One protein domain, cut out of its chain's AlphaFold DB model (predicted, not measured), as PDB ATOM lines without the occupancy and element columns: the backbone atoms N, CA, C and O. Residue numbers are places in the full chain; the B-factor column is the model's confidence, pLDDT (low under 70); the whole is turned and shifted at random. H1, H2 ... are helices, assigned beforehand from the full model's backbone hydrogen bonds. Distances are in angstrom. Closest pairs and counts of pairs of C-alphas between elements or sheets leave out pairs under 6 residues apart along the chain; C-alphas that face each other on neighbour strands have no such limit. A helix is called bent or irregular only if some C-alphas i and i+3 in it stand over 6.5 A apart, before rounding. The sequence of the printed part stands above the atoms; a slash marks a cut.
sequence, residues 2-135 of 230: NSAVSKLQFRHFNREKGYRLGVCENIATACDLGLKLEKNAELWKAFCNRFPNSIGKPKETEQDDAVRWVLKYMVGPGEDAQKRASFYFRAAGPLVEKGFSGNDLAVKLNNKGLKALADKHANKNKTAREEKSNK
ATOM      1  N   ASN A   2      97.833 117.795 138.731       56.53
ATOM      2  CA  ASN A   2      99.115 117.147 139.091       56.53
ATOM      3  C   ASN A   2      98.976 115.777 139.765       56.53
ATOM      4  O   ASN A   2      99.692 114.848 139.417       56.53
ATOM      5  N   SER A   3      97.971 115.611 140.631       69.06
ATOM      6  CA  SER A   3      97.637 114.297 141.194       69.06
ATOM      7  C   SER A   3      97.375 113.250 140.104       69.06
ATOM      8  O   SER A   3      97.733 112.098 140.290       69.06
ATOM      9  N   ALA A   4      96.803 113.625 138.952       71.25
ATOM     10  CA  ALA A   4      96.475 112.680 137.886       71.25
ATOM     11  C   ALA A   4      97.722 112.183 137.136       71.25
ATOM     12  O   ALA A   4      97.855 110.979 136.940       71.25
ATOM     13  N   VAL A   5      98.655 113.074 136.776       70.88
ATOM     14  CA  VAL A   5      99.893 112.683 136.076       70.88
ATOM     15  C   VAL A   5     100.826 111.904 137.013       70.88
ATOM     16  O   VAL A   5     101.371 110.875 136.620       70.88
ATOM     17  N   SER A   6     100.942 112.309 138.282       73.06
ATOM     18  CA  SER A   6     101.727 111.560 139.275       73.06
ATOM     19  C   SER A   6     101.095 110.199 139.610       73.06
ATOM     20  O   SER A   6     101.805 109.201 139.696       73.06
ATOM     21  N   LYS A   7      99.757 110.106 139.712       76.25
ATOM     22  CA  LYS A   7      99.047 108.816 139.839       76.25
ATOM     23  C   LYS A   7      99.253 107.934 138.610       76.25
ATOM     24  O   LYS A   7      99.386 106.721 138.755       76.25
ATOM     25  N   LEU A   8      99.288 108.522 137.414       76.88
ATOM     26  CA  LEU A   8      99.548 107.798 136.172       76.88
ATOM     27  C   LEU A   8     100.965 107.214 136.155       76.88
ATOM     28  O   LEU A   8     101.133 106.037 135.844       76.88
ATOM     29  N   GLN A   9     101.962 108.009 136.545       75.50
ATOM     30  CA  GLN A   9     103.342 107.558 136.695       75.50
ATOM     31  C   GLN A   9     103.427 106.396 137.700       75.50
ATOM     32  O   GLN A   9     103.916 105.322 137.356       75.50
ATOM     33  N   PHE A  10     102.853 106.554 138.896       71.25
ATOM     34  CA  PHE A  10     102.808 105.501 139.918       71.25
ATOM     35  C   PHE A  10     102.156 104.207 139.399       71.25
ATOM     36  O   PHE A  10     102.727 103.127 139.530       71.25
ATOM     37  N   ARG A  11     100.996 104.302 138.731       72.06
ATOM     38  CA  ARG A  11     100.315 103.152 138.104       72.06
ATOM     39  C   ARG A  11     101.137 102.502 136.990       72.06
ATOM     40  O   ARG A  11     100.984 101.311 136.740       72.06
ATOM     41  N   HIS A  12     101.949 103.272 136.269       73.19
ATOM     42  CA  HIS A  12     102.812 102.747 135.212       73.19
ATOM     43  C   HIS A  12     103.994 101.958 135.777       73.19
ATOM     44  O   HIS A  12     104.322 100.905 135.233       73.19
ATOM     45  N   PHE A  13     104.588 102.422 136.875       69.56
ATOM     46  CA  PHE A  13     105.734 101.763 137.500       69.56
ATOM     47  C   PHE A  13     105.364 100.574 138.391       69.56
ATOM     48  O   PHE A  13     106.074  99.573 138.369       69.56
ATOM     49  N   ASN A  14     104.241 100.638 139.109       63.72
ATOM     50  CA  ASN A  14     103.842  99.606 140.077       63.72
ATOM     51  C   ASN A  14     102.988  98.480 139.486       63.72
ATOM     52  O   ASN A  14     102.315  97.756 140.216       63.72
ATOM     53  N   ARG A  15     102.975  98.326 138.161       64.25
ATOM     54  CA  ARG A  15     102.252  97.226 137.522       64.25
ATOM     55  C   ARG A  15     103.055  95.933 137.565       64.25
ATOM     56  O   ARG A  15     104.246  95.917 137.251       64.25
ATOM     57  N   GLU A  16     102.365  94.834 137.856       50.56
ATOM     58  CA  GLU A  16     102.912  93.492 137.681       50.56
ATOM     59  C   GLU A  16     103.381  93.287 136.230       50.56
ATOM     60  O   GLU A  16     102.716  93.672 135.258       50.56
ATOM     61  N   LYS A  17     104.570  92.696 136.071       51.28
ATOM     62  CA  LYS A  17     105.181  92.451 134.759       51.28
ATOM     63  C   LYS A  17     104.290  91.509 133.942       51.28
ATOM     64  O   LYS A  17     104.249  90.319 134.224       51.28
ATOM     65  N   GLY A  18     103.649  92.015 132.885       52.34
ATOM     66  CA  GLY A  18     102.952  91.168 131.902       52.34
ATOM     67  C   GLY A  18     101.643  91.723 131.341       52.34
ATOM     68  O   GLY A  18     101.224  91.294 130.268       52.34
ATOM     69  N   TYR A  19     101.024  92.715 131.987       69.06
ATOM     70  CA  TYR A  19      99.722  93.232 131.547       69.06
ATOM     71  C   TYR A  19      99.856  94.279 130.425       69.06
ATOM     72  O   TYR A  19      99.853  95.490 130.658       69.06
ATOM     73  N   ARG A  20      99.998  93.808 129.175       74.69
ATOM     74  CA  ARG A  20     100.109  94.656 127.963       74.69
ATOM     75  C   ARG A  20      98.953  95.647 127.819       74.69
ATOM     76  O   ARG A  20      99.195  96.803 127.471       74.69
ATOM     77  N   LEU A  21      97.734  95.207 128.138       79.69
ATOM     78  CA  LEU A  21      96.538  96.047 128.118       79.69
ATOM     79  C   LEU A  21      96.708  97.258 129.037       79.69
ATOM     80  O   LEU A  21      96.469  98.389 128.632       79.69
ATOM     81  N   GLY A  22      97.261  97.031 130.226       83.31
ATOM     82  CA  GLY A  22      97.506  98.099 131.172       83.31
ATOM     83  C   GLY A  22      98.465  99.165 130.640       83.31
ATOM     84  O   GLY A  22      98.208 100.366 130.738       83.31
ATOM     85  N   VAL A  23      99.568  98.751 130.019       88.50
ATOM     86  CA  VAL A  23     100.490  99.711 129.395       88.50
ATOM     87  C   VAL A  23      99.761 100.565 128.350       88.50
ATOM     88  O   VAL A  23      99.956 101.777 128.331       88.50
ATOM     89  N   CYS A  24      98.882  99.965 127.542       90.62
ATOM     90  CA  CYS A  24      98.088 100.684 126.543       90.62
ATOM     91  C   CYS A  24      97.092 101.670 127.177       90.62
ATOM     92  O   CYS A  24      97.002 102.805 126.719       90.62
ATOM     93  N   GLU A  25      96.414 101.289 128.261       90.56
ATOM     94  CA  GLU A  25      95.525 102.181 129.025       90.56
ATOM     95  C   GLU A  25      96.270 103.379 129.617       90.56
ATOM     96  O   GLU A  25      95.775 104.506 129.586       90.56
ATOM     97  N   ASN A  26      97.477 103.158 130.146       90.81
ATOM     98  CA  ASN A  26      98.279 104.244 130.702       90.81
ATOM     99  C   ASN A  26      98.723 105.212 129.607       90.81
ATOM    100  O   ASN A  26      98.634 106.419 129.803       90.81
ATOM    101  N   ILE A  27      99.151 104.693 128.452       94.25
ATOM    102  CA  ILE A  27      99.490 105.526 127.292       94.25
ATOM    103  C   ILE A  27      98.269 106.343 126.862       94.25
ATOM    104  O   ILE A  27      98.390 107.553 126.701       94.25
ATOM    105  N   ALA A  28      97.096 105.715 126.742       94.31
ATOM    106  CA  ALA A  28      95.871 106.410 126.362       94.31
ATOM    107  C   ALA A  28      95.486 107.505 127.369       94.31
ATOM    108  O   ALA A  28      95.218 108.637 126.979       94.31
ATOM    109  N   THR A  29      95.578 107.207 128.667       93.88
ATOM    110  CA  THR A  29      95.349 108.191 129.736       93.88
ATOM    111  C   THR A  29      96.338 109.359 129.649       93.88
ATOM    112  O   THR A  29      95.958 110.511 129.855       93.88
ATOM    113  N   ALA A  30      97.609 109.089 129.331       94.06
ATOM    114  CA  ALA A  30      98.615 110.133 129.137       94.06
ATOM    115  C   ALA A  30      98.278 111.020 127.931       94.06
ATOM    116  O   ALA A  30      98.388 112.241 128.023       94.06
ATOM    117  N   CYS A  31      97.846 110.421 126.820       95.94
ATOM    118  CA  CYS A  31      97.415 111.147 125.631       95.94
ATOM    119  C   CYS A  31      96.201 112.038 125.920       95.94
ATOM    120  O   CYS A  31      96.234 113.213 125.575       95.94
ATOM    121  N   ASP A  32      95.190 111.537 126.633       94.81
ATOM    122  CA  ASP A  32      94.015 112.330 127.015       94.81
ATOM    123  C   ASP A  32      94.383 113.519 127.912       94.81
ATOM    124  O   ASP A  32      93.834 114.613 127.774       94.81
ATOM    125  N   LEU A  33      95.318 113.323 128.848       93.69
ATOM    126  CA  LEU A  33      95.844 114.413 129.668       93.69
ATOM    127  C   LEU A  33      96.605 115.429 128.812       93.69
ATOM    128  O   LEU A  33      96.401 116.624 128.991       93.69
ATOM    129  N   GLY A  34      97.420 114.963 127.864       94.44
ATOM    130  CA  GLY A  34      98.115 115.816 126.903       94.44
ATOM    131  C   GLY A  34      97.160 116.675 126.079       94.44
ATOM    132  O   GLY A  34      97.312 117.888 126.067       94.44
ATOM    133  N   LEU A  35      96.116 116.077 125.500       95.12
ATOM    134  CA  LEU A  35      95.083 116.788 124.735       95.12
ATOM    135  C   LEU A  35      94.334 117.835 125.574       95.12
ATOM    136  O   LEU A  35      93.927 118.879 125.068       95.12
ATOM    137  N   LYS A  36      94.123 117.568 126.868       94.44
ATOM    138  CA  LYS A  36      93.516 118.547 127.786       94.44
ATOM    139  C   LYS A  36      94.443 119.729 128.062       94.44
ATOM    140  O   LYS A  36      93.953 120.845 128.204       94.44
ATOM    141  N   LEU A  37      95.748 119.485 128.162       93.81
ATOM    142  CA  LEU A  37      96.754 120.532 128.351       93.81
ATOM    143  C   LEU A  37      96.939 121.365 127.078       93.81
ATOM    144  O   LEU A  37      96.997 122.586 127.154       93.81
ATOM    145  N   GLU A  38      96.942 120.721 125.915       93.94
ATOM    146  CA  GLU A  38      97.020 121.380 124.609       93.94
ATOM    147  C   GLU A  38      95.908 122.428 124.441       93.94
ATOM    148  O   GLU A  38      96.156 123.541 123.998       93.94
ATOM    149  N   LYS A  39      94.692 122.129 124.918       93.88
ATOM    150  CA  LYS A  39      93.531 123.033 124.822       93.88
ATOM    151  C   LYS A  39      93.433 124.092 125.925       93.88
ATOM    152  O   LYS A  39      92.565 124.955 125.841       93.88
ATOM    153  N   ASN A  40      94.243 124.020 126.985       94.19
ATOM    154  CA  ASN A  40      94.109 124.907 128.143       94.19
ATOM    155  C   ASN A  40      95.473 125.428 128.622       94.19
ATOM    156  O   ASN A  40      96.219 124.730 129.313       94.19
ATOM    157  N   ALA A  41      95.749 126.695 128.299       93.25
ATOM    158  CA  ALA A  41      97.018 127.358 128.590       93.25
ATOM    159  C   ALA A  41      97.314 127.483 130.096       93.25
ATOM    160  O   ALA A  41      98.463 127.347 130.513       93.25
ATOM    161  N   GLU A  42      96.298 127.684 130.941       92.56
ATOM    162  CA  GLU A  42      96.489 127.766 132.395       92.56
ATOM    163  C   GLU A  42      96.916 126.418 132.979       92.56
ATOM    164  O   GLU A  42      97.841 126.335 133.795       92.56
ATOM    165  N   LEU A  43      96.271 125.339 132.528       91.75
ATOM    166  CA  LEU A  43      96.624 123.982 132.929       91.75
ATOM    167  C   LEU A  43      98.011 123.596 132.410       91.75
ATOM    168  O   LEU A  43      98.779 122.973 133.149       91.75
ATOM    169  N   TRP A  44      98.356 124.008 131.188       93.94
ATOM    170  CA  TRP A  44      99.695 123.848 130.630       93.94
ATOM    171  C   TRP A  44     100.753 124.573 131.462       93.94
ATOM    172  O   TRP A  44     101.718 123.955 131.912       93.94
ATOM    173  N   LYS A  45     100.534 125.846 131.792       92.06
ATOM    174  CA  LYS A  45     101.431 126.624 132.655       92.06
ATOM    175  C   LYS A  45     101.613 125.975 134.029       92.06
ATOM    176  O   LYS A  45     102.735 125.840 134.524       92.06
ATOM    177  N   ALA A  46     100.522 125.512 134.640       90.75
ATOM    178  CA  ALA A  46     100.566 124.802 135.916       90.75
ATOM    179  C   ALA A  46     101.348 123.480 135.832       90.75
ATOM    180  O   ALA A  46     102.029 123.110 136.793       90.75
ATOM    181  N   PHE A  47     101.256 122.777 134.701       91.06
ATOM    182  CA  PHE A  47     102.027 121.571 134.418       91.06
ATOM    183  C   PHE A  47     103.520 121.884 134.257       91.06
ATOM    184  O   PHE A  47     104.338 121.274 134.946       91.06
ATOM    185  N   CYS A  48     103.882 122.883 133.445       90.44
ATOM    186  CA  CYS A  48     105.271 123.299 133.232       90.44
ATOM    187  C   CYS A  48     105.963 123.708 134.534       90.44
ATOM    188  O   CYS A  48     107.103 123.319 134.785       90.44
ATOM    189  N   ASN A  49     105.267 124.444 135.404       87.25
ATOM    190  CA  ASN A  49     105.816 124.901 136.682       87.25
ATOM    191  C   ASN A  49     106.134 123.775 137.669       87.25
ATOM    192  O   ASN A  49     106.971 123.957 138.548       87.25
ATOM    193  N   ARG A  50     105.483 122.620 137.532       82.88
ATOM    194  CA  ARG A  50     105.657 121.465 138.424       82.88
ATOM    195  C   ARG A  50     106.389 120.309 137.750       82.88
ATOM    196  O   ARG A  50     106.509 119.229 138.330       82.88
ATOM    197  N   PHE A  51     106.861 120.521 136.526       82.06
ATOM    198  CA  PHE A  51     107.603 119.526 135.781       82.06
ATOM    199  C   PHE A  51     109.007 119.359 136.384       82.06
ATOM    200  O   PHE A  51     109.684 120.357 136.638       82.06
ATOM    201  N   PRO A  52     109.474 118.125 136.633       79.12
ATOM    202  CA  PRO A  52     110.774 117.893 137.242       79.12
ATOM    203  C   PRO A  52     111.906 118.304 136.296       79.12
ATOM    204  O   PRO A  52     111.947 117.902 135.132       79.12
ATOM    205  N   ASN A  53     112.885 119.041 136.827       79.56
ATOM    206  CA  ASN A  53     114.038 119.522 136.057       79.56
ATOM    207  C   ASN A  53     114.883 118.383 135.453       79.56
ATOM    208  O   ASN A  53     115.520 118.573 134.420       79.56
ATOM    209  N   SER A  54     114.849 117.185 136.044       77.25
ATOM    210  CA  SER A  54     115.621 116.011 135.607       77.25
ATOM    211  C   SER A  54     115.229 115.451 134.232       77.25
ATOM    212  O   SER A  54     115.956 114.628 133.682       77.25
ATOM    213  N   ILE A  55     114.093 115.875 133.667       77.31
ATOM    214  CA  ILE A  55     113.581 115.429 132.356       77.31
ATOM    215  C   ILE A  55     113.728 116.539 131.284       77.31
ATOM    216  O   ILE A  55     113.441 116.328 130.100       77.31
ATOM    217  N   GLY A  56     114.223 117.716 131.687       77.56
ATOM    218  CA  GLY A  56     114.157 118.958 130.919       77.56
ATOM    219  C   GLY A  56     112.781 119.605 131.069       77.56
ATOM    220  O   GLY A  56     111.762 118.934 130.933       77.56
ATOM    221  N   LYS A  57     112.738 120.898 131.389       85.06
ATOM    222  CA  LYS A  57     111.480 121.606 131.644       85.06
ATOM    223  C   LYS A  57     110.800 121.982 130.313       85.06
ATOM    224  O   LYS A  57     111.481 122.581 129.477       85.06
ATOM    225  N   PRO A  58     109.508 121.666 130.107       90.62
ATOM    226  CA  PRO A  58     108.753 122.172 128.967       90.62
ATOM    227  C   PRO A  58     108.666 123.695 129.015       90.62
ATOM    228  O   PRO A  58     108.527 124.292 130.089       90.62
ATOM    229  N   LYS A  59     108.730 124.323 127.843       91.25
ATOM    230  CA  LYS A  59     108.488 125.761 127.696       91.25
ATOM    231  C   LYS A  59     106.995 126.024 127.536       91.25
ATOM    232  O   LYS A  59     106.268 125.206 126.982       91.25
ATOM    233  N   GLU A  60     106.538 127.202 127.957       90.31
ATOM    234  CA  GLU A  60     105.137 127.605 127.753       90.31
ATOM    235  C   GLU A  60     104.761 127.606 126.259       90.31
ATOM    236  O   GLU A  60     103.660 127.199 125.913       90.31
ATOM    237  N   THR A  61     105.712 127.919 125.371       90.81
ATOM    238  CA  THR A  61     105.542 127.889 123.907       90.81
ATOM    239  C   THR A  61     105.425 126.485 123.303       90.81
ATOM    240  O   THR A  61     105.143 126.364 122.120       90.81
ATOM    241  N   GLU A  62     105.688 125.422 124.066       92.56
ATOM    242  CA  GLU A  62     105.654 124.028 123.592       92.56
ATOM    243  C   GLU A  62     104.310 123.346 123.912       92.56
ATOM    244  O   GLU A  62     104.251 122.129 124.089       92.56
ATOM    245  N   GLN A  63     103.230 124.126 124.024       94.75
ATOM    246  CA  GLN A  63     101.896 123.622 124.364       94.75
ATOM    247  C   GLN A  63     101.365 122.615 123.334       94.75
ATOM    248  O   GLN A  63     100.761 121.617 123.721       94.75
ATOM    249  N   ASP A  64     101.669 122.816 122.052       93.19
ATOM    250  CA  ASP A  64     101.292 121.897 120.968       93.19
ATOM    251  C   ASP A  64     101.957 120.513 121.124       93.19
ATOM    252  O   ASP A  64     101.446 119.493 120.668       93.19
ATOM    253  N   ASP A  65     103.079 120.444 121.847       93.50
ATOM    254  CA  ASP A  65     103.790 119.207 122.176       93.50
ATOM    255  C   ASP A  65     103.329 118.595 123.519       93.50
ATOM    256  O   ASP A  65     103.981 117.687 124.058       93.50
ATOM    257  N   ALA A  66     102.207 119.045 124.094       94.44
ATOM    258  CA  ALA A  66     101.764 118.635 125.429       94.44
ATOM    259  C   ALA A  66     101.661 117.110 125.594       94.44
ATOM    260  O   ALA A  66     102.135 116.562 126.592       94.44
ATOM    261  N   VAL A  67     101.120 116.389 124.604       95.19
ATOM    262  CA  VAL A  67     101.045 114.913 124.621       95.19
ATOM    263  C   VAL A  67     102.425 114.280 124.790       95.19
ATOM    264  O   VAL A  67     102.608 113.360 125.595       95.19
ATOM    265  N   ARG A  68     103.423 114.790 124.067       95.06
ATOM    266  CA  ARG A  68     104.800 114.303 124.151       95.06
ATOM    267  C   ARG A  68     105.377 114.551 125.542       95.06
ATOM    268  O   ARG A  68     106.010 113.656 126.104       95.06
ATOM    269  N   TRP A  69     105.125 115.719 126.124       94.88
ATOM    270  CA  TRP A  69     105.607 116.069 127.459       94.88
ATOM    271  C   TRP A  69     104.951 115.255 128.580       94.88
ATOM    272  O   TRP A  69     105.653 114.801 129.487       94.88
ATOM    273  N   VAL A  70     103.648 114.970 128.497       94.38
ATOM    274  CA  VAL A  70     102.970 114.083 129.459       94.38
ATOM    275  C   VAL A  70     103.517 112.658 129.373       94.38
ATOM    276  O   VAL A  70     103.767 112.035 130.407       94.38
ATOM    277  N   LEU A  71     103.780 112.143 128.167       94.19
ATOM    278  CA  LEU A  71     104.403 110.827 127.996       94.19
ATOM    279  C   LEU A  71     105.819 110.778 128.585       94.19
ATOM    280  O   LEU A  71     106.158 109.793 129.241       94.19
ATOM    281  N   LYS A  72     106.627 111.836 128.407       93.25
ATOM    282  CA  LYS A  72     107.956 111.965 129.036       93.25
ATOM    283  C   LYS A  72     107.869 111.967 130.562       93.25
ATOM    284  O   LYS A  72     108.679 111.310 131.208       93.25
ATOM    285  N   TYR A  73     106.878 112.651 131.134       91.38
ATOM    286  CA  TYR A  73     106.643 112.632 132.579       91.38
ATOM    287  C   TYR A  73     106.244 111.233 133.065       91.38
ATOM    288  O   TYR A  73     106.819 110.723 134.024       91.38
ATOM    289  N   MET A  74     105.291 110.585 132.384       91.19
ATOM    290  CA  MET A  74     104.769 109.263 132.753       91.19
ATOM    291  C   MET A  74     105.875 108.208 132.870       91.19
ATOM    292  O   MET A  74     105.837 107.379 133.776       91.19
ATOM    293  N   VAL A  75     106.850 108.221 131.959       89.06
ATOM    294  CA  VAL A  75     107.956 107.248 131.969       89.06
ATOM    295  C   VAL A  75     109.114 107.642 132.883       89.06
ATOM    296  O   VAL A  75     109.976 106.803 133.130       89.06
ATOM    297  N   GLY A  76     109.150 108.881 133.378       86.75
ATOM    298  CA  GLY A  76     110.183 109.381 134.284       86.75
ATOM    299  C   GLY A  76     111.533 109.729 133.628       86.75
ATOM    300  O   GLY A  76     111.670 109.720 132.403       86.75
ATOM    301  N   PRO A  77     112.544 110.081 134.443       86.06
ATOM    302  CA  PRO A  77     113.865 110.503 133.976       86.06
ATOM    303  C   PRO A  77     114.754 109.343 133.507       86.06
ATOM    304  O   PRO A  77     114.488 108.174 133.783       86.06
ATOM    305  N   GLY A  78     115.840 109.689 132.810       87.12
ATOM    306  CA  GLY A  78     116.855 108.751 132.319       87.12
ATOM    307  C   GLY A  78     116.701 108.383 130.841       87.12
ATOM    308  O   GLY A  78     115.607 108.404 130.280       87.12
ATOM    309  N   GLU A  79     117.810 108.029 130.195       87.44
ATOM    310  CA  GLU A  79     117.869 107.814 128.743       87.44
ATOM    311  C   GLU A  79     116.915 106.703 128.267       87.44
ATOM    312  O   GLU A  79     116.135 106.901 127.335       87.44
ATOM    313  N   ASP A  80     116.899 105.561 128.962       86.75
ATOM    314  CA  ASP A  80     115.991 104.442 128.675       86.75
ATOM    315  C   ASP A  80     114.513 104.840 128.816       86.75
ATOM    316  O   ASP A  80     113.651 104.390 128.055       86.75
ATOM    317  N   ALA A  81     114.191 105.699 129.785       87.00
ATOM    318  CA  ALA A  81     112.845 106.229 129.944       87.00
ATOM    319  C   ALA A  81     112.484 107.156 128.778       87.00
ATOM    320  O   ALA A  81     111.446 106.966 128.149       87.00
ATOM    321  N   GLN A  82     113.370 108.075 128.394       89.81
ATOM    322  CA  GLN A  82     113.123 108.990 127.275       89.81
ATOM    323  C   GLN A  82     113.007 108.265 125.923       89.81
ATOM    324  O   GLN A  82     112.163 108.624 125.091       89.81
ATOM    325  N   LYS A  83     113.772 107.182 125.719       91.81
ATOM    326  CA  LYS A  83     113.602 106.266 124.578       91.81
ATOM    327  C   LYS A  83     112.217 105.615 124.587       91.81
ATOM    328  O   LYS A  83     111.556 105.587 123.549       91.81
ATOM    329  N   ARG A  84     111.736 105.158 125.750       92.00
ATOM    330  CA  ARG A  84     110.374 104.606 125.902       92.00
ATOM    331  C   ARG A  84     109.281 105.644 125.650       92.00
ATOM    332  O   ARG A  84     108.351 105.332 124.916       92.00
ATOM    333  N   ALA A  85     109.397 106.868 126.167       93.75
ATOM    334  CA  ALA A  85     108.447 107.943 125.847       93.75
ATOM    335  C   ALA A  85     108.395 108.214 124.342       93.75
ATOM    336  O   ALA A  85     107.313 108.296 123.767       93.75
ATOM    337  N   SER A  86     109.558 108.292 123.691       94.19
ATOM    338  CA  SER A  86     109.637 108.483 122.241       94.19
ATOM    339  C   SER A  86     108.987 107.326 121.480       94.19
ATOM    340  O   SER A  86     108.269 107.550 120.508       94.19
ATOM    341  N   PHE A  87     109.195 106.088 121.932       95.00
ATOM    342  CA  PHE A  87     108.533 104.904 121.390       95.00
ATOM    343  C   PHE A  87     107.005 104.969 121.552       95.00
ATOM    344  O   PHE A  87     106.284 104.759 120.577       95.00
ATOM    345  N   TYR A  88     106.501 105.320 122.739       96.06
ATOM    346  CA  TYR A  88     105.063 105.469 122.981       96.06
ATOM    347  C   TYR A  88     104.448 106.589 122.151       96.06
ATOM    348  O   TYR A  88     103.391 106.389 121.562       96.06
ATOM    349  N   PHE A  89     105.132 107.726 122.021       96.25
ATOM    350  CA  PHE A  89     104.674 108.818 121.172       96.25
ATOM    351  C   PHE A  89     104.589 108.391 119.701       96.25
ATOM    352  O   PHE A  89     103.584 108.644 119.050       96.25
ATOM    353  N   ARG A  90     105.582 107.658 119.179       94.00
ATOM    354  CA  ARG A  90     105.523 107.119 117.804       94.00
ATOM    355  C   ARG A  90     104.370 106.135 117.600       94.00
ATOM    356  O   ARG A  90     103.833 106.070 116.501       94.00
ATOM    357  N   ALA A  91     104.014 105.365 118.625       94.25
ATOM    358  CA  ALA A  91     102.906 104.419 118.554       94.25
ATOM    359  C   ALA A  91     101.531 105.108 118.649       94.25
ATOM    360  O   ALA A  91     100.621 104.756 117.900       94.25
ATOM    361  N   ALA A  92     101.378 106.068 119.565       95.44
ATOM    362  CA  ALA A  92     100.092 106.670 119.913       95.44
ATOM    363  C   ALA A  92      99.809 108.002 119.208       95.44
ATOM    364  O   ALA A  92      98.670 108.231 118.816       95.44
ATOM    365  N   GLY A  93     100.817 108.850 118.989       93.06
ATOM    366  CA  GLY A  93     100.672 110.184 118.390       93.06
ATOM    367  C   GLY A  93      99.880 110.181 117.077       93.06
ATOM    368  O   GLY A  93      98.832 110.816 117.016       93.06
ATOM    369  N   PRO A  94     100.243 109.352 116.079       93.38
ATOM    370  CA  PRO A  94      99.501 109.278 114.816       93.38
ATOM    371  C   PRO A  94      98.066 108.745 114.934       93.38
ATOM    372  O   PRO A  94      97.306 108.800 113.967       93.38
ATOM    373  N   LEU A  95      97.710 108.108 116.053       93.31
ATOM    374  CA  LEU A  95      96.336 107.693 116.339       93.31
ATOM    375  C   LEU A  95      95.563 108.833 117.009       93.31
ATOM    376  O   LEU A  95      94.413 109.065 116.651       93.31
ATOM    377  N   VAL A  96      96.210 109.564 117.913       93.94
ATOM    378  CA  VAL A  96      95.663 110.765 118.550       93.94
ATOM    379  C   VAL A  96      95.351 111.846 117.514       93.94
ATOM    380  O   VAL A  96      94.241 112.364 117.502       93.94
ATOM    381  N   GLU A  97      96.258 112.095 116.566       92.00
ATOM    382  CA  GLU A  97      96.041 113.017 115.433       92.00
ATOM    383  C   GLU A  97      94.835 112.625 114.561       92.00
ATOM    384  O   GLU A  97      94.227 113.463 113.906       92.00
ATOM    385  N   LYS A  98      94.459 111.340 114.561       91.81
ATOM    386  CA  LYS A  98      93.274 110.822 113.858       91.81
ATOM    387  C   LYS A  98      92.002 110.855 114.704       91.81
ATOM    388  O   LYS A  98      90.984 110.318 114.273       91.81
ATOM    389  N   GLY A  99      92.063 111.429 115.902       92.50
ATOM    390  CA  GLY A  99      90.936 111.568 116.819       92.50
ATOM    391  C   GLY A  99      90.741 110.406 117.795       92.50
ATOM    392  O   GLY A  99      89.755 110.406 118.530       92.50
ATOM    393  N   PHE A 100      91.645 109.419 117.851       92.88
ATOM    394  CA  PHE A 100      91.528 108.340 118.839       92.88
ATOM    395  C   PHE A 100      91.919 108.819 120.238       92.88
ATOM    396  O   PHE A 100      92.990 109.389 120.430       92.88
ATOM    397  N   SER A 101      91.066 108.538 121.224       92.50
ATOM    398  CA  SER A 101      91.249 108.927 122.629       92.50
ATOM    399  C   SER A 101      90.698 107.858 123.581       92.50
ATOM    400  O   SER A 101      90.014 106.921 123.150       92.50
ATOM    401  N   GLY A 102      91.039 107.962 124.868       89.88
ATOM    402  CA  GLY A 102      90.509 107.110 125.933       89.88
ATOM    403  C   GLY A 102      90.597 105.607 125.658       89.88
ATOM    404  O   GLY A 102      91.622 105.080 125.221       89.88
ATOM    405  N   ASN A 103      89.503 104.891 125.930       90.00
ATOM    406  CA  ASN A 103      89.473 103.435 125.798       90.00
ATOM    407  C   ASN A 103      89.670 102.960 124.346       90.00
ATOM    408  O   ASN A 103      90.354 101.966 124.118       90.00
ATOM    409  N   ASP A 104      89.143 103.683 123.352       90.75
ATOM    410  CA  ASP A 104      89.311 103.296 121.943       90.75
ATOM    411  C   ASP A 104      90.786 103.373 121.514       90.75
ATOM    412  O   ASP A 104      91.305 102.482 120.833       90.75
ATOM    413  N   LEU A 105      91.517 104.381 122.000       92.94
ATOM    414  CA  LEU A 105      92.963 104.454 121.803       92.94
ATOM    415  C   LEU A 105      93.678 103.259 122.453       92.94
ATOM    416  O   LEU A 105      94.511 102.624 121.802       92.94
ATOM    417  N   ALA A 106      93.331 102.904 123.694       92.00
ATOM    418  CA  ALA A 106      93.926 101.760 124.390       92.00
ATOM    419  C   ALA A 106      93.687 100.435 123.642       92.00
ATOM    420  O   ALA A 106      94.629  99.666 123.424       92.00
ATOM    421  N   VAL A 107      92.457 100.201 123.175       90.62
ATOM    422  CA  VAL A 107      92.083  99.019 122.385       90.62
ATOM    423  C   VAL A 107      92.874  98.965 121.078       90.62
ATOM    424  O   VAL A 107      93.431  97.920 120.735       90.62
ATOM    425  N   LYS A 108      93.014 100.085 120.357       91.12
ATOM    426  CA  LYS A 108      93.789 100.117 119.103       91.12
ATOM    427  C   LYS A 108      95.275  99.879 119.314       91.12
ATOM    428  O   LYS A 108      95.882  99.168 118.510       91.12
ATOM    429  N   LEU A 109      95.850 100.449 120.371       92.44
ATOM    430  CA  LEU A 109      97.245 100.222 120.750       92.44
ATOM    431  C   LEU A 109      97.496  98.742 121.072       92.44
ATOM    432  O   LEU A 109      98.506  98.185 120.636       92.44
ATOM    433  N   ASN A 110      96.561  98.101 121.776       90.31
ATOM    434  CA  ASN A 110      96.657  96.691 122.128       90.31
ATOM    435  C   ASN A 110      96.496  95.777 120.901       90.31
ATOM    436  O   ASN A 110      97.344  94.920 120.664       90.31
ATOM    437  N   ASN A 111      95.462  96.000 120.085       89.75
ATOM    438  CA  ASN A 111      95.131  95.140 118.944       89.75
ATOM    439  C   ASN A 111      96.178  95.203 117.828       89.75
ATOM    440  O   ASN A 111      96.521  94.182 117.240       89.75
ATOM    441  N   LYS A 112      96.694  96.399 117.518       88.00
ATOM    442  CA  LYS A 112      97.710  96.571 116.464       88.00
ATOM    443  C   LYS A 112      99.132  96.333 116.967       88.00
ATOM    444  O   LYS A 112     100.025  96.091 116.162       88.00
ATOM    445  N   GLY A 113      99.337  96.408 118.281       89.44
ATOM    446  CA  GLY A 113     100.633  96.268 118.925       89.44
ATOM    447  C   GLY A 113     101.483  97.541 118.846       89.44
ATOM    448  O   GLY A 113     101.689  98.129 117.784       89.44
ATOM    449  N   LEU A 114     102.058  97.928 119.988       91.44
ATOM    450  CA  LEU A 114     102.867  99.146 120.114       91.44
ATOM    451  C   LEU A 114     104.064  99.176 119.153       91.44
ATOM    452  O   LEU A 114     104.348 100.211 118.560       91.44
ATOM    453  N   LYS A 115     104.754  98.038 118.982       91.38
ATOM    454  CA  LYS A 115     105.948  97.955 118.130       91.38
ATOM    455  C   LYS A 115     105.611  98.189 116.659       91.38
ATOM    456  O   LYS A 115     106.204  99.059 116.037       91.38
ATOM    457  N   ALA A 116     104.606  97.485 116.138       90.06
ATOM    458  CA  ALA A 116     104.184  97.634 114.748       90.06
ATOM    459  C   ALA A 116     103.719  99.068 114.438       90.06
ATOM    460  O   ALA A 116     104.028  99.608 113.376       90.06
ATOM    461  N   LEU A 117     103.011  99.708 115.375       91.38
ATOM    462  CA  LEU A 117     102.597 101.105 115.241       91.38
ATOM    463  C   LEU A 117     103.792 102.068 115.237       91.38
ATOM    464  O   LEU A 117     103.882 102.920 114.350       91.38
ATOM    465  N   ALA A 118     104.722 101.908 116.182       91.31
ATOM    466  CA  ALA A 118     105.914 102.744 116.269       91.31
ATOM    467  C   ALA A 118     106.812 102.608 115.027       91.31
ATOM    468  O   ALA A 118     107.273 103.620 114.495       91.31
ATOM    469  N   ASP A 119     107.013 101.382 114.539       88.50
ATOM    470  CA  ASP A 119     107.828 101.090 113.356       88.50
ATOM    471  C   ASP A 119     107.177 101.666 112.090       88.50
ATOM    472  O   ASP A 119     107.843 102.312 111.281       88.50
ATOM    473  N   LYS A 120     105.849 101.534 111.947       87.56
ATOM    474  CA  LYS A 120     105.105 102.130 110.827       87.56
ATOM    475  C   LYS A 120     105.271 103.648 110.773       87.56
ATOM    476  O   LYS A 120     105.409 104.205 109.686       87.56
ATOM    477  N   HIS A 121     105.253 104.320 111.921       85.69
ATOM    478  CA  HIS A 121     105.473 105.762 111.981       85.69
ATOM    479  C   HIS A 121     106.932 106.140 111.684       85.69
ATOM    480  O   HIS A 121     107.186 107.064 110.912       85.69
ATOM    481  N   ALA A 122     107.898 105.397 112.233       81.75
ATOM    482  CA  ALA A 122     109.315 105.625 111.963       81.75
ATOM    483  C   ALA A 122     109.648 105.476 110.467       81.75
ATOM    484  O   ALA A 122     110.341 106.325 109.908       81.75
ATOM    485  N   ASN A 123     109.093 104.453 109.811       79.81
ATOM    486  CA  ASN A 123     109.296 104.208 108.385       79.81
ATOM    487  C   ASN A 123     108.682 105.311 107.519       79.81
ATOM    488  O   ASN A 123     109.344 105.779 106.602       79.81
ATOM    489  N   LYS A 124     107.478 105.798 107.851       76.38
ATOM    490  CA  LYS A 124     106.869 106.945 107.152       76.38
ATOM    491  C   LYS A 124     107.722 108.211 107.227       76.38
ATOM    492  O   LYS A 124     107.848 108.930 106.244       76.38
ATOM    493  N   ASN A 125     108.323 108.481 108.384       73.00
ATOM    494  CA  ASN A 125     109.198 109.641 108.533       73.00
ATOM    495  C   ASN A 125     110.523 109.460 107.788       73.00
ATOM    496  O   ASN A 125     111.085 110.443 107.307       73.00
ATOM    497  N   LYS A 126     111.016 108.222 107.665       72.25
ATOM    498  CA  LYS A 126     112.204 107.907 106.865       72.25
ATOM    499  C   LYS A 126     111.937 108.116 105.372       72.25
ATOM    500  O   LYS A 126     112.681 108.865 104.749       72.25
ATOM    501  N   THR A 127     110.842 107.573 104.838       65.62
ATOM    502  CA  THR A 127     110.473 107.746 103.421       65.62
ATOM    503  C   THR A 127     110.208 109.213 103.082       65.62
ATOM    504  O   THR A 127     110.749 109.726 102.110       65.62
ATOM    505  N   ALA A 128     109.494 109.950 103.942       64.25
ATOM    506  CA  ALA A 128     109.266 111.385 103.744       64.25
ATOM    507  C   ALA A 128     110.565 112.216 103.796       64.25
ATOM    508  O   ALA A 128     110.665 113.273 103.166       64.25
ATOM    509  N   ARG A 129     111.574 111.771 104.558       65.25
ATOM    510  CA  ARG A 129     112.889 112.425 104.614       65.25
ATOM    511  C   ARG A 129     113.706 112.142 103.356       65.25
ATOM    512  O   ARG A 129     114.336 113.066 102.853       65.25
ATOM    513  N   GLU A 130     113.648 110.917 102.843       62.84
ATOM    514  CA  GLU A 130     114.301 110.501 101.595       62.84
ATOM    515  C   GLU A 130     113.688 111.201 100.367       62.84
ATOM    516  O   GLU A 130     114.409 111.690  99.498       62.84
ATOM    517  N   GLU A 131     112.365 111.380 100.337       59.78
ATOM    518  CA  GLU A 131     111.667 112.155  99.300       59.78
ATOM    519  C   GLU A 131     112.045 113.647  99.326       59.78
ATOM    520  O   GLU A 131     112.228 114.275  98.279       59.78
ATOM    521  N   LYS A 132     112.217 114.230 100.522       57.16
ATOM    522  CA  LYS A 132     112.671 115.622 100.680       57.16
ATOM    523  C   LYS A 132     114.157 115.800 100.357       57.16
ATOM    524  O   LYS A 132     114.523 116.863  99.857       57.16
ATOM    525  N   SER A 133     115.008 114.800 100.605       57.50
ATOM    526  CA  SER A 133     116.418 114.847 100.196       57.50
ATOM    527  C   SER A 133     116.591 114.656  98.690       57.50
ATOM    528  O   SER A 133     117.392 115.370  98.099       57.50
ATOM    529  N   ASN A 134     115.783 113.812  98.037       51.00
ATOM    530  CA  ASN A 134     115.834 113.649  96.578       51.00
ATOM    531  C   ASN A 134     115.385 114.897  95.801       51.00
ATOM    532  O   ASN A 134     115.810 115.087  94.666       51.00
ATOM    533  N   LYS A 135     114.602 115.798  96.408       50.56
ATOM    534  CA  LYS A 135     114.303 117.119  95.823       50.56
ATOM    535  C   LYS A 135     115.408 118.166  96.024       50.56
ATOM    536  O   LYS A 135     115.347 119.213  95.387       50.56
TER     537      LYS A 135
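What this domain is: This is residues 2 to 135 of the 230 residues of an uncharacterized protein of Agrobacterium deltaense (UniProt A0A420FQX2). Picture a compact body of helices built round H2, with a long helix, H7, leaving it as an arm; residues 123 to 135, of which 123 to 134 belong to H7, stick out. H1, H2 and H4 lie side by side as an up-and-down bundle, each running against the one before it in the chain; H5 crosses H2 and H4, H6 packs on H2, and H3 sits at the corner by the end of H2. The printed part has 134 residues with seven named helices, H1 to H7 in order, and no named strand: the class is all helix. The whole is compact, with a radius of gyration of the C-alphas of 15.1 A and spans of 46 by 37 by 29 A.

Where its parts are: Find C-alpha 2 at (99.115, 117.147, 139.091); from there H1 runs 16.8 A through residues 2 to 13. H2, residues 20 to 38, begins at C-alpha 20 at (100.109, 94.656, 127.963) and is 27.1 A long. H3 is residues 41 to 49, 12.2 A. H4, residues 60 to 75, 21.0 A, is irregular: C-alphas 61 and 64 are 7.9 A apart. H5, residues 79 to 96, 24.6 A, is irregular too, with C-alphas 91 and 94 at 7.0 A. H6 is residues 102 to 112, 15.9 A. H7, residues 114 to 134, runs 30.5 A to C-alpha 134 at (115.834, 113.649, 96.578).

How they stand to each other: Start at H2, the hub, which touches five helices. It touches H4 at a shallow tilt of 19 degrees, opposite ways, the closest C-alphas being Gly 34 and Val 67, 3.8 A apart. H1 and H2 form a helical hairpin at a shallow tilt of 22 degrees, closest at the C-alphas of His 12 and Asn 26, 6.6 A. H6 touches H2 at a steep tilt of 46 degrees, closest at the C-alphas of Cys 24 and Ala 106, 4.8 A. With residues 88 to 96 alone, H5 touches H2 about perpendicular, at 75 degrees, closest at the C-alphas of Ile 27 and Tyr 88, 7.0 A. H2 and H3 only just touch, only at the corner by their link, with 3 pairs of C-alphas within 8 A; the closest are Leu 37 and Trp 44, 5.0 A. Farther out, residues 114 to 122 of H7 touch H5 about perpendicular, at 84 degrees, closest at the C-alphas of Ala 91 and Ala 118, 4.1 A. H7 is apart from H1, H3 and H4, among others. Every O i to N i+4 pair is within hydrogen-bond range in H1, H2, H3, H6 and H7, against 7 of 12 in H4 and 12 of 14 in H5.

The domain as a whole: The C-alphas of Glu 16 and Lys 135 are the two farthest apart, 49.4 A. The printed part has no cut and no long link. Look for pLDDT under 70 at residues 2 to 3, 13 to 19 and 127 to 135.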